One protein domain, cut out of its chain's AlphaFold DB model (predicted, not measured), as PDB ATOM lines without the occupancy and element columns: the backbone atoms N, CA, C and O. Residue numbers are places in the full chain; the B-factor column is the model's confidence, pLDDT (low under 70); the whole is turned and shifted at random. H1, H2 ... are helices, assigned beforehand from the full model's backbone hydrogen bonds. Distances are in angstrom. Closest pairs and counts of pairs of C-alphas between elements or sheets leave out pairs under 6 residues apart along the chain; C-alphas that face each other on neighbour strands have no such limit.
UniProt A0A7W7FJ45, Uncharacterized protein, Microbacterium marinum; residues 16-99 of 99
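Overview. This is residues 16 to 99 of the 99 residues of an uncharacterized protein of Microbacterium marinum (UniProt A0A7W7FJ45). Two pairs of side-by-side helices, H1 with H5 and H2 with H3, make a compact body; the short H4 packs on H5, and the long link of residues 57 to 71 loops out to one end of the longest axis at Leu 66. The printed part has 84 residues, with five named helices in the order H1 to H5 and no named strand: all helix. The radius of gyration of the C-alphas is 11.5 A, and the spans are 35 by 26 by 21 A.

Arrangement. H1, residues 16 to 25, and H2, residues 33 to 45, form a helical hairpin. They only just touch, with 3 pairs of C-alphas within 8 A, through residues 36 to 40 of H2 alone; the closest are Leu 25 and Arg 36, 7.3 A. H3, residues 50 to 56, forms a second helical hairpin with H2 at a shallow tilt of 26 degrees, opposite ways; the closest C-alphas, Ala 42 and Gly 52, are 4.4 A apart. H4, residues 72 to 75, touches H5, residues 84 to 98, closest at the C-alphas of Ala 75 and Ala 90, 4.6 A. H1 touches H5 at a shallow tilt of 28 degrees, the same way; the closest C-alphas, Val 24 and His 92, are 6.6 A apart. H2 and H5 only just touch, with 3 pairs of C-alphas within 8 A, only at their ends; the closest are Tyr 43 and Arg 84, 5.5 A. H1, H2 and H5 are an up-and-down bundle, each running against the one before it. H3 and H5 are apart. Every O i to N i+4 pair is within hydrogen-bond range in H1, H2, H3 and H5; H4 is too short for one.

Along the chain. H1 begins at C-alpha 16 (141.811, 297.499, 231.012) and is 14.2 A long; H2 is 18.3 A, H3 9.9 A and H4 4.8 A. H5, 21.2 A, ends at C-alpha 98 (154.972, 307.037, 213.198).

Size, cuts and confidence. The two C-alphas farthest apart, Val 48 and Leu 66, are 35.1 A apart. The printed part has no cut, and the link from H3 to H4 is long. Residues 63 to 68 and 97 to 99 have pLDDT under 70.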
ATOM      1  N   ASP A  16     142.038 296.416 231.975       86.44
ATOM      2  CA  ASP A  16     141.811 297.499 231.012       86.44
ATOM      3  C   ASP A  16     143.093 298.290 230.717       86.44
ATOM      4  O   ASP A  16     143.344 298.666 229.572       86.44
ATOM      5  N   GLU A  17     143.947 298.510 231.724       84.12
ATOM      6  CA  GLU A  17     145.254 299.146 231.526       84.12
ATOM      7  C   GLU A  17     146.198 298.284 230.682       84.12
ATOM      8  O   GLU A  17     146.969 298.827 229.888       84.12
ATOM      9  N   LEU A  18     146.137 296.959 230.840       86.19
ATOM     10  CA  LEU A  18     146.935 296.015 230.058       86.19
ATOM     11  C   LEU A  18     146.447 295.918 228.610       86.19
ATOM     12  O   LEU A  18     147.274 295.901 227.698       86.19
ATOM     13  N   HIS A  19     145.130 295.912 228.383       87.94
ATOM     14  CA  HIS A  19     144.562 295.962 227.033       87.94
ATOM     15  C   HIS A  19     144.930 297.267 226.321       87.94
ATOM     16  O   HIS A  19     145.448 297.225 225.209       87.94
ATOM     17  N   ALA A  20     144.795 298.415 226.993       87.00
ATOM     18  CA  ALA A  20     145.179 299.703 226.414       87.00
ATOM     19  C   ALA A  20     146.679 299.774 226.063       87.00
ATOM     20  O   ALA A  20     147.069 300.436 225.100       87.00
ATOM     21  N   LEU A  21     147.538 299.103 226.840       90.62
ATOM     22  CA  LEU A  21     148.957 298.974 226.512       90.62
ATOM     23  C   LEU A  21     149.177 298.083 225.281       90.62
ATOM     24  O   LEU A  21     149.994 298.432 224.430       90.62
ATOM     25  N   ALA A  22     148.461 296.960 225.180       90.94
ATOM     26  CA  ALA A  22     148.532 296.066 224.026       90.94
ATOM     27  C   ALA A  22     148.146 296.791 222.726       90.94
ATOM     28  O   ALA A  22     148.919 296.756 221.769       90.94
ATOM     29  N   ASP A  23     147.032 297.533 222.741       90.56
ATOM     30  CA  ASP A  23     146.530 298.294 221.589       90.56
ATOM     31  C   ASP A  23     147.575 299.286 221.057       90.56
ATOM     32  O   ASP A  23     147.781 299.440 219.854       90.56
ATOM     33  N   VAL A  24     148.284 299.953 221.968       89.88
ATOM     34  CA  VAL A  24     149.363 300.878 221.612       89.88
ATOM     35  C   VAL A  24     150.586 300.150 221.068       89.88
ATOM     36  O   VAL A  24     151.229 300.642 220.140       89.88
ATOM     37  N   LEU A  25     150.934 298.992 221.631       90.50
ATOM     38  CA  LEU A  25     152.072 298.207 221.161       90.50
ATOM     39  C   LEU A  25     151.865 297.686 219.734       90.50
ATOM     40  O   LEU A  25     152.840 297.499 219.005       90.50
ATOM     41  N   ASP A  26     150.622 297.514 219.294       90.44
ATOM     42  CA  ASP A  26     150.298 297.118 217.921       90.44
ATOM     43  C   ASP A  26     150.651 298.180 216.872       90.44
ATOM     44  O   ASP A  26     150.911 297.827 215.720       90.44
ATOM     45  N   ALA A  27     150.829 299.445 217.272       87.62
ATOM     46  CA  ALA A  27     151.394 300.483 216.405       87.62
ATOM     47  C   ALA A  27     152.889 300.265 216.077       87.62
ATOM     48  O   ALA A  27     153.428 300.918 215.183       87.62
ATOM     49  N   PHE A  28     153.566 299.338 216.766       88.38
ATOM     50  CA  PHE A  28     154.987 299.030 216.588       88.38
ATOM     51  C   PHE A  28     155.178 297.580 216.088       88.38
ATOM     52  O   PHE A  28     155.562 296.683 216.850       88.38
ATOM     53  N   PRO A  29     154.935 297.302 214.791       85.62
ATOM     54  CA  PRO A  29     154.937 295.938 214.246       85.62
ATOM     55  C   PRO A  29     156.325 295.283 214.202       85.62
ATOM     56  O   PRO A  29     156.429 294.077 214.003       85.62
ATOM     57  N   ARG A  30     157.399 296.064 214.376       86.75
ATOM     58  CA  ARG A  30     158.782 295.562 214.391       86.75
ATOM     59  C   ARG A  30     159.232 295.048 215.756       86.75
ATOM     60  O   ARG A  30     160.257 294.379 215.812       86.75
ATOM     61  N   LEU A  31     158.484 295.342 216.823       90.62
ATOM     62  CA  LEU A  31     158.809 294.841 218.153       90.62
ATOM     63  C   LEU A  31     158.635 293.327 218.204       90.62
ATOM     64  O   LEU A  31     157.552 292.795 217.940       90.62
ATOM     65  N   THR A  32     159.695 292.648 218.618       92.81
ATOM     66  CA  THR A  32     159.672 291.220 218.913       92.81
ATOM     67  C   THR A  32     158.773 290.925 220.115       92.81
ATOM     68  O   THR A  32     158.445 291.791 220.932       92.81
ATOM     69  N   ARG A  33     158.388 289.654 220.262       93.12
ATOM     70  CA  ARG A  33     157.622 289.192 221.429       93.12
ATOM     71  C   ARG A  33     158.361 289.459 222.745       93.12
ATOM     72  O   ARG A  33     157.723 289.811 223.733       93.12
ATOM     73  N   GLU A  34     159.680 289.285 222.754       94.69
ATOM     74  CA  GLU A  34     160.526 289.500 223.932       94.69
ATOM     75  C   GLU A  34     160.582 290.980 224.316       94.69
ATOM     76  O   GLU A  34     160.386 291.323 225.479       94.69
ATOM     77  N   GLU A  35     160.744 291.873 223.338       93.94
ATOM     78  CA  GLU A  35     160.712 293.319 223.570       93.94
ATOM     79  C   GLU A  35     159.354 293.775 224.100       93.94
ATOM     80  O   GLU A  35     159.292 294.485 225.102       93.94
ATOM     81  N   ARG A  36     158.253 293.308 223.501       93.50
ATOM     82  CA  ARG A  36     156.904 293.584 224.019       93.50
ATOM     83  C   ARG A  36     156.768 293.132 225.473       93.50
ATOM     84  O   ARG A  36     156.289 293.906 226.299       93.50
ATOM     85  N   ALA A  37     157.234 291.927 225.806       92.69
ATOM     86  CA  ALA A  37     157.189 291.406 227.171       92.69
ATOM     87  C   ALA A  37     157.996 292.267 228.159       92.69
ATOM     88  O   ALA A  37     157.513 292.555 229.253       92.69
ATOM     89  N   LEU A  38     159.184 292.740 227.768       93.19
ATOM     90  CA  LEU A  38     159.988 293.654 228.585       93.19
ATOM     91  C   LEU A  38     159.264 294.981 228.844       93.19
ATOM     92  O   LEU A  38     159.294 295.481 229.970       93.19
ATOM     93  N   ILE A  39     158.581 295.533 227.835       93.38
ATOM     94  CA  ILE A  39     157.773 296.752 227.989       93.38
ATOM     95  C   ILE A  39     156.593 296.504 228.934       93.38
ATOM     96  O   ILE A  39     156.356 297.322 229.823       93.38
ATOM     97  N   PHE A  40     155.909 295.364 228.807       92.12
ATOM     98  CA  PHE A  40     154.843 294.955 229.729       92.12
ATOM     99  C   PHE A  40     155.341 294.866 231.172       92.12
ATOM    100  O   PHE A  40     154.776 295.505 232.057       92.12
ATOM    101  N   THR A  41     156.442 294.152 231.412       90.38
ATOM    102  CA  THR A  41     157.026 294.033 232.756       90.38
ATOM    103  C   THR A  41     157.450 295.396 233.309       90.38
ATOM    104  O   THR A  41     157.232 295.686 234.484       90.38
ATOM    105  N   ALA A  42     158.037 296.263 232.477       90.56
ATOM    106  CA  ALA A  42     158.394 297.617 232.889       90.56
ATOM    107  C   ALA A  42     157.162 298.459 233.255       90.56
ATOM    108  O   ALA A  42     157.219 299.217 234.222       90.56
ATOM    109  N   TYR A  43     156.059 298.309 232.518       91.25
ATOM    110  CA  TYR A  43     154.796 298.988 232.789       91.25
ATOM    111  C   TYR A  43     154.143 298.494 234.085       91.25
ATOM    112  O   TYR A  43     153.834 299.299 234.961       91.25
ATOM    113  N   GLU A  44     153.984 297.183 234.261       89.12
ATOM    114  CA  GLU A  44     153.350 296.612 235.457       89.12
ATOM    115  C   GLU A  44     154.089 296.996 236.737       89.12
ATOM    116  O   GLU A  44     153.471 297.402 237.725       89.12
ATOM    117  N   MET A  45     155.420 296.934 236.689       86.75
ATOM    118  CA  MET A  45     156.261 297.213 237.845       86.75
ATOM    119  C   MET A  45     156.457 298.716 238.094       86.75
ATOM    120  O   MET A  45     156.997 299.092 239.135       86.75
ATOM    121  N   ALA A  46     156.059 299.600 237.174       83.81
ATOM    122  CA  ALA A  46     156.224 301.039 237.342       83.81
ATOM    123  C   ALA A  46     155.377 301.595 238.508       83.81
ATOM    124  O   ALA A  46     154.228 301.188 238.684       83.81
ATOM    125  N   PRO A  47     155.897 302.576 239.276       77.75
ATOM    126  CA  PRO A  47     157.230 303.187 239.159       77.75
ATOM    127  C   PRO A  47     158.338 302.452 239.945       77.75
ATOM    128  O   PRO A  47     159.491 302.874 239.923       77.75
ATOM    129  N   VAL A  48     158.012 301.373 240.662       75.06
ATOM    130  CA  VAL A  48     158.903 300.711 241.638       75.06
ATOM    131  C   VAL A  48     159.970 299.829 240.959       75.06
ATOM    132  O   VAL A  48     161.096 299.694 241.439       75.06
ATOM    133  N   GLY A  49     159.650 299.254 239.801       75.75
ATOM    134  CA  GLY A  49     160.454 298.291 239.049       75.75
ATOM    135  C   GLY A  49     161.571 298.895 238.216       75.75
ATOM    136  O   GLY A  49     161.576 298.755 236.992       75.75
ATOM    137  N   ARG A  50     162.563 299.510 238.867       79.75
ATOM    138  CA  ARG A  50     163.732 300.090 238.183       79.75
ATOM    139  C   ARG A  50     164.429 299.095 237.247       79.75
ATOM    140  O   ARG A  50     164.840 299.486 236.162       79.75
ATOM    141  N   ALA A  51     164.567 297.829 237.644       82.94
ATOM    142  CA  ALA A  51     165.238 296.812 236.830       82.94
ATOM    143  C   ALA A  51     164.500 296.537 235.506       82.94
ATOM    144  O   ALA A  51     165.132 296.535 234.451       82.94
ATOM    145  N   GLY A  52     163.169 296.391 235.553       83.38
ATOM    146  CA  GLY A  52     162.338 296.213 234.358       83.38
ATOM    147  C   GLY A  52     162.422 297.421 233.426       83.38
ATOM    148  O   GLY A  52     162.658 297.268 232.230       83.38
ATOM    149  N   TRP A  53     162.354 298.636 233.982       88.75
ATOM    150  CA  TRP A  53     162.534 299.856 233.192       88.75
ATOM    151  C   TRP A  53     163.922 299.961 232.549       88.75
ATOM    152  O   TRP A  53     164.029 300.317 231.380       88.75
ATOM    153  N   LEU A  54     164.999 299.634 233.272       88.19
ATOM    154  CA  LEU A  54     166.357 299.678 232.717       88.19
ATOM    155  C   LEU A  54     166.541 298.725 231.529       88.19
ATOM    156  O   LEU A  54     167.294 299.068 230.616       88.19
ATOM    157  N   ALA A  55     165.852 297.582 231.537       87.50
ATOM    158  CA  ALA A  55     165.836 296.643 230.421       87.50
ATOM    159  C   ALA A  55     164.983 297.158 229.247       87.50
ATOM    160  O   ALA A  55     165.421 297.102 228.102       87.50
ATOM    161  N   ALA A  56     163.799 297.717 229.520       90.88
ATOM    162  CA  ALA A  56     162.869 298.140 228.475       90.88
ATOM    163  C   ALA A  56     163.223 299.482 227.812       90.88
ATOM    164  O   ALA A  56     162.948 299.688 226.634       90.88
ATOM    165  N   ARG A  57     163.845 300.419 228.541       90.75
ATOM    166  CA  ARG A  57     164.011 301.814 228.084       90.75
ATOM    167  C   ARG A  57     164.843 301.980 226.807       90.75
ATOM    168  O   ARG A  57     164.787 303.040 226.190       90.75
ATOM    169  N   TRP A  58     165.641 300.980 226.440       91.12
ATOM    170  CA  TRP A  58     166.511 301.012 225.261       91.12
ATOM    171  C   TRP A  58     165.962 300.243 224.065       91.12
ATOM    172  O   TRP A  58     166.609 300.235 223.022       91.12
ATOM    173  N   ILE A  59     164.784 299.633 224.205       91.81
ATOM    174  CA  ILE A  59     164.099 298.976 223.096       91.81
ATOM    175  C   ILE A  59     163.830 300.013 222.008       91.81
ATOM    176  O   ILE A  59     163.303 301.096 222.292       91.81
ATOM    177  N   ASP A  60     164.223 299.677 220.781       90.50
ATOM    178  CA  ASP A  60     163.954 300.490 219.604       90.50
ATOM    179  C   ASP A  60     162.498 300.295 219.180       90.50
ATOM    180  O   ASP A  60     162.060 299.198 218.845       90.50
ATOM    181  N   LEU A  61     161.741 301.385 219.189       88.31
ATOM    182  CA  LEU A  61     160.354 301.433 218.747       88.31
ATOM    183  C   LEU A  61     160.249 301.513 217.214       88.31
ATOM    184  O   LEU A  61     159.154 301.460 216.668       88.31
ATOM    185  N   GLY A  62     161.373 301.615 216.498       75.31
ATOM    186  CA  GLY A  62     161.426 301.441 215.051       75.31
ATOM    187  C   GLY A  62     160.813 302.602 214.275       75.31
ATOM    188  O   GLY A  62     159.976 302.374 213.401       75.31
ATOM    189  N   SER A  63     161.228 303.843 214.569       63.66
ATOM    190  CA  SER A  63     160.587 305.011 213.967       63.66
ATOM    191  C   SER A  63     161.015 305.348 212.544       63.66
ATOM    192  O   SER A  63     162.193 305.545 212.257       63.66
ATOM    193  N   GLY A  64     160.023 305.447 211.656       54.31
ATOM    194  CA  GLY A  64     160.158 305.719 210.226       54.31
ATOM    195  C   GLY A  64     160.381 307.184 209.850       54.31
ATOM    196  O   GLY A  64     160.210 307.518 208.682       54.31
ATOM    197  N   LEU A  65     160.805 308.061 210.771       54.50
ATOM    198  CA  LEU A  65     161.148 309.460 210.464       54.50
ATOM    199  C   LEU A  65     162.542 309.548 209.804       54.50
ATOM    200  O   LEU A  65     163.476 310.186 210.280       54.50
ATOM    201  N   LEU A  66     162.672 308.768 208.733       46.03
ATOM    202  CA  LEU A  66     163.739 308.542 207.761       46.03
ATOM    203  C   LEU A  66     165.187 308.312 208.230       46.03
ATOM    204  O   LEU A  66     165.938 307.761 207.434       46.03
ATOM    205  N   LEU A  67     165.617 308.637 209.458       51.91
ATOM    206  CA  LEU A  67     167.034 308.487 209.848       51.91
ATOM    207  C   LEU A  67     167.333 308.099 211.307       51.91
ATOM    208  O   LEU A  67     168.514 307.914 211.610       51.91
ATOM    209  N   ARG A  68     166.364 307.991 212.232       62.12
ATOM    210  CA  ARG A  68     166.705 307.705 213.644       62.12
ATOM    211  C   ARG A  68     165.845 306.624 214.309       62.12
ATOM    212  O   ARG A  68     164.622 306.760 214.321       62.12
ATOM    213  N   PRO A  69     166.478 305.601 214.921       71.06
ATOM    214  CA  PRO A  69     165.790 304.709 215.847       71.06
ATOM    215  C   PRO A  69     165.320 305.513 217.066       71.06
ATOM    216  O   PRO A  69     166.033 306.407 217.541       71.06
ATOM    217  N   TYR A  70     164.117 305.223 217.563       85.19
ATOM    218  CA  TYR A  70     163.512 305.950 218.682       85.19
ATOM    219  C   TYR A  70     163.278 304.985 219.831       85.19
ATOM    220  O   TYR A  70     162.610 303.977 219.659       85.19
ATOM    221  N   THR A  71     163.826 305.281 221.007       90.31
ATOM    222  CA  THR A  71     163.711 304.395 222.170       90.31
ATOM    223  C   THR A  71     162.663 304.894 223.150       90.31
ATOM    224  O   THR A  71     162.327 306.080 223.181       90.31
ATOM    225  N   LEU A  72     162.203 304.004 224.029       89.31
ATOM    226  CA  LEU A  72     161.334 304.375 225.146       89.31
ATOM    227  C   LEU A  72     161.943 305.435 226.071       89.31
ATOM    228  O   LEU A  72     161.223 306.280 226.591       89.31
ATOM    229  N   SER A  73     163.263 305.423 226.264       89.31
ATOM    230  CA  SER A  73     163.976 306.436 227.051       89.31
ATOM    231  C   SER A  73     163.829 307.832 226.441       89.31
ATOM    232  O   SER A  73     163.538 308.792 227.157       89.31
ATOM    233  N   SER A  74     163.977 307.937 225.115       88.56
ATOM    234  CA  SER A  74     163.755 309.186 224.379       88.56
ATOM    235  C   SER A  74     162.285 309.610 224.434       88.56
ATOM    236  O   SER A  74     161.999 310.779 224.682       88.56
ATOM    237  N   ALA A  75     161.370 308.651 224.279       87.56
ATOM    238  CA  ALA A  75     159.923 308.853 224.339       87.56
ATOM    239  C   ALA A  75     159.450 309.380 225.702       87.56
ATOM    240  O   ALA A  75     158.598 310.260 225.783       87.56
ATOM    241  N   ALA A  76     160.031 308.854 226.780       88.12
ATOM    242  CA  ALA A  76     159.706 309.214 228.154       88.12
ATOM    243  C   ALA A  76     160.534 310.396 228.690       88.12
ATOM    244  O   ALA A  76     160.456 310.693 229.879       88.12
ATOM    245  N   GLY A  77     161.349 311.060 227.861       83.69
ATOM    246  CA  GLY A  77     162.095 312.259 228.259       83.69
ATOM    247  C   GLY A  77     163.206 312.019 229.289       83.69
ATOM    248  O   GLY A  77     163.415 312.853 230.165       83.69
ATOM    249  N   HIS A  78     163.928 310.894 229.205       82.44
ATOM    250  CA  HIS A  78     165.060 310.540 230.084       82.44
ATOM    251  C   HIS A  78     164.718 310.313 231.571       82.44
ATOM    252  O   HIS A  78     165.598 310.366 232.435       82.44
ATOM    253  N   ILE A  79     163.460 310.003 231.890       84.19
ATOM    254  CA  ILE A  79     163.038 309.719 233.266       84.19
ATOM    255  C   ILE A  79     163.665 308.405 233.775       84.19
ATOM    256  O   ILE A  79     163.633 307.361 233.119       84.19
ATOM    257  N   VAL A  80     164.231 308.449 234.986       83.44
ATOM    258  CA  VAL A  80     164.921 307.302 235.608       83.44
ATOM    259  C   VAL A  80     163.947 306.202 236.039       83.44
ATOM    260  O   VAL A  80     164.299 305.029 235.967       83.44
ATOM    261  N   THR A  81     162.741 306.570 236.467       87.19
ATOM    262  CA  THR A  81     161.667 305.660 236.899       87.19
ATOM    263  C   THR A  81     160.313 306.253 236.500       87.19
ATOM    264  O   THR A  81     159.697 306.961 237.302       87.19
ATOM    265  N   PRO A  82     159.873 306.073 235.245       88.81
ATOM    266  CA  PRO A  82     158.606 306.626 234.794       88.81
ATOM    267  C   PRO A  82     157.430 305.912 235.464       88.81
ATOM    268  O   PRO A  82     157.492 304.729 235.791       88.81
ATOM    269  N   SER A  83     156.341 306.648 235.649       90.44
ATOM    270  CA  SER A  83     155.031 306.096 235.996       90.44
ATOM    271  C   SER A  83     154.404 305.359 234.805       90.44
ATOM    272  O   SER A  83     154.758 305.612 233.652       90.44
ATOM    273  N   ARG A  84     153.400 304.512 235.066       89.19
ATOM    274  CA  ARG A  84     152.587 303.858 234.020       89.19
ATOM    275  C   ARG A  84     152.025 304.853 233.006       89.19
ATOM    276  O   ARG A  84     152.168 304.663 231.803       89.19
ATOM    277  N   ALA A  85     151.459 305.956 233.496       88.50
ATOM    278  CA  ALA A  85     150.917 307.015 232.651       88.50
ATOM    279  C   ALA A  85     151.986 307.632 231.732       88.50
ATOM    280  O   ALA A  85     151.709 307.876 230.561       88.50
ATOM    281  N   GLN A  86     153.212 307.832 232.231       90.31
ATOM    282  CA  GLN A  86     154.330 308.336 231.427       90.31
ATOM    283  C   GLN A  86     154.794 307.321 230.381       90.31
ATOM    284  O   GLN A  86     155.037 307.718 229.248       90.31
ATOM    285  N   ILE A  87     154.865 306.029 230.717       91.25
ATOM    286  CA  ILE A  87     155.196 304.973 229.745       91.25
ATOM    287  C   ILE A  87     154.136 304.926 228.632       91.25
ATOM    288  O   ILE A  87     154.484 304.915 227.453       91.25
ATOM    289  N   ARG A  88     152.844 304.966 228.982       91.31
ATOM    290  CA  ARG A  88     151.749 304.954 227.997       91.31
ATOM    291  C   ARG A  88     151.744 306.211 227.126       91.31
ATOM    292  O   ARG A  88     151.629 306.108 225.911       91.31
ATOM    293  N   ALA A  89     151.908 307.388 227.729       89.62
ATOM    294  CA  ALA A  89     152.005 308.647 226.991       89.62
ATOM    295  C   ALA A  89     153.214 308.658 226.043       89.62
ATOM    296  O   ALA A  89     153.086 309.092 224.904       89.62
ATOM    297  N   ALA A  90     154.357 308.130 226.487       90.19
ATOM    298  CA  ALA A  90     155.561 307.991 225.677       90.19
ATOM    299  C   ALA A  90     155.331 307.079 224.463       90.19
ATOM    300  O   ALA A  90     155.725 307.424 223.350       90.19
ATOM    301  N   LEU A  91     154.649 305.948 224.655       91.25
ATOM    302  CA  LEU A  91     154.295 305.057 223.556       91.25
ATOM    303  C   LEU A  91     153.292 305.702 222.583       91.25
ATOM    304  O   LEU A  91     153.501 305.625 221.381       91.25
ATOM    305  N   HIS A  92     152.255 306.399 223.060       89.56
ATOM    306  CA  HIS A  92     151.347 307.139 222.169       89.56
ATOM    307  C   HIS A  92     152.057 308.259 221.408       89.56
ATOM    308  O   HIS A  92     151.798 308.450 220.224       89.56
ATOM    309  N   TYR A  93     152.949 308.995 222.072       86.19
ATOM    310  CA  TYR A  93     153.751 310.035 221.438       86.19
ATOM    311  C   TYR A  93     154.642 309.443 220.346       86.19
ATOM    312  O   TYR A  93     154.643 309.936 219.222       86.19
ATOM    313  N   ALA A  94     155.342 308.345 220.650       86.38
ATOM    314  CA  ALA A  94     156.139 307.629 219.668       86.38
ATOM    315  C   ALA A  94     155.263 307.145 218.504       86.38
ATOM    316  O   ALA A  94     155.603 307.437 217.369       86.38
ATOM    317  N   ALA A  95     154.112 306.515 218.759       83.75
ATOM    318  CA  ALA A  95     153.193 306.040 217.722       83.75
ATOM    319  C   ALA A  95     152.611 307.175 216.857       83.75
ATOM    320  O   ALA A  95     152.526 307.033 215.643       83.75
ATOM    321  N   GLY A  96     152.259 308.320 217.450       78.94
ATOM    322  CA  GLY A  96     151.771 309.498 216.724       78.94
ATOM    323  C   GLY A  96     152.837 310.174 215.858       78.94
ATOM    324  O   GLY A  96     152.500 310.871 214.912       78.94
ATOM    325  N   ILE A  97     154.117 309.947 216.155       69.25
ATOM    326  CA  ILE A  97     155.243 310.311 215.286       69.25
ATOM    327  C   ILE A  97     155.398 309.318 214.113       69.25
ATOM    328  O   ILE A  97     155.999 309.672 213.100       69.25
ATOM    329  N   LEU A  98     154.890 308.082 214.234       56.72
ATOM    330  CA  LEU A  98     154.972 307.037 213.198       56.72
ATOM    331  C   LEU A  98     153.844 307.062 212.166       56.72
ATOM    332  O   LEU A  98     154.048 306.523 211.078       56.72
ATOM    333  N   ALA A  99     152.674 307.583 212.543       56.94
ATOM    334  CA  ALA A  99     151.470 307.650 211.711       56.94
ATOM    335  C   ALA A  99     151.547 308.781 210.675       56.94
ATOM    336  O   ALA A  99     151.061 308.553 209.543       56.94
TER     337      ALA A  99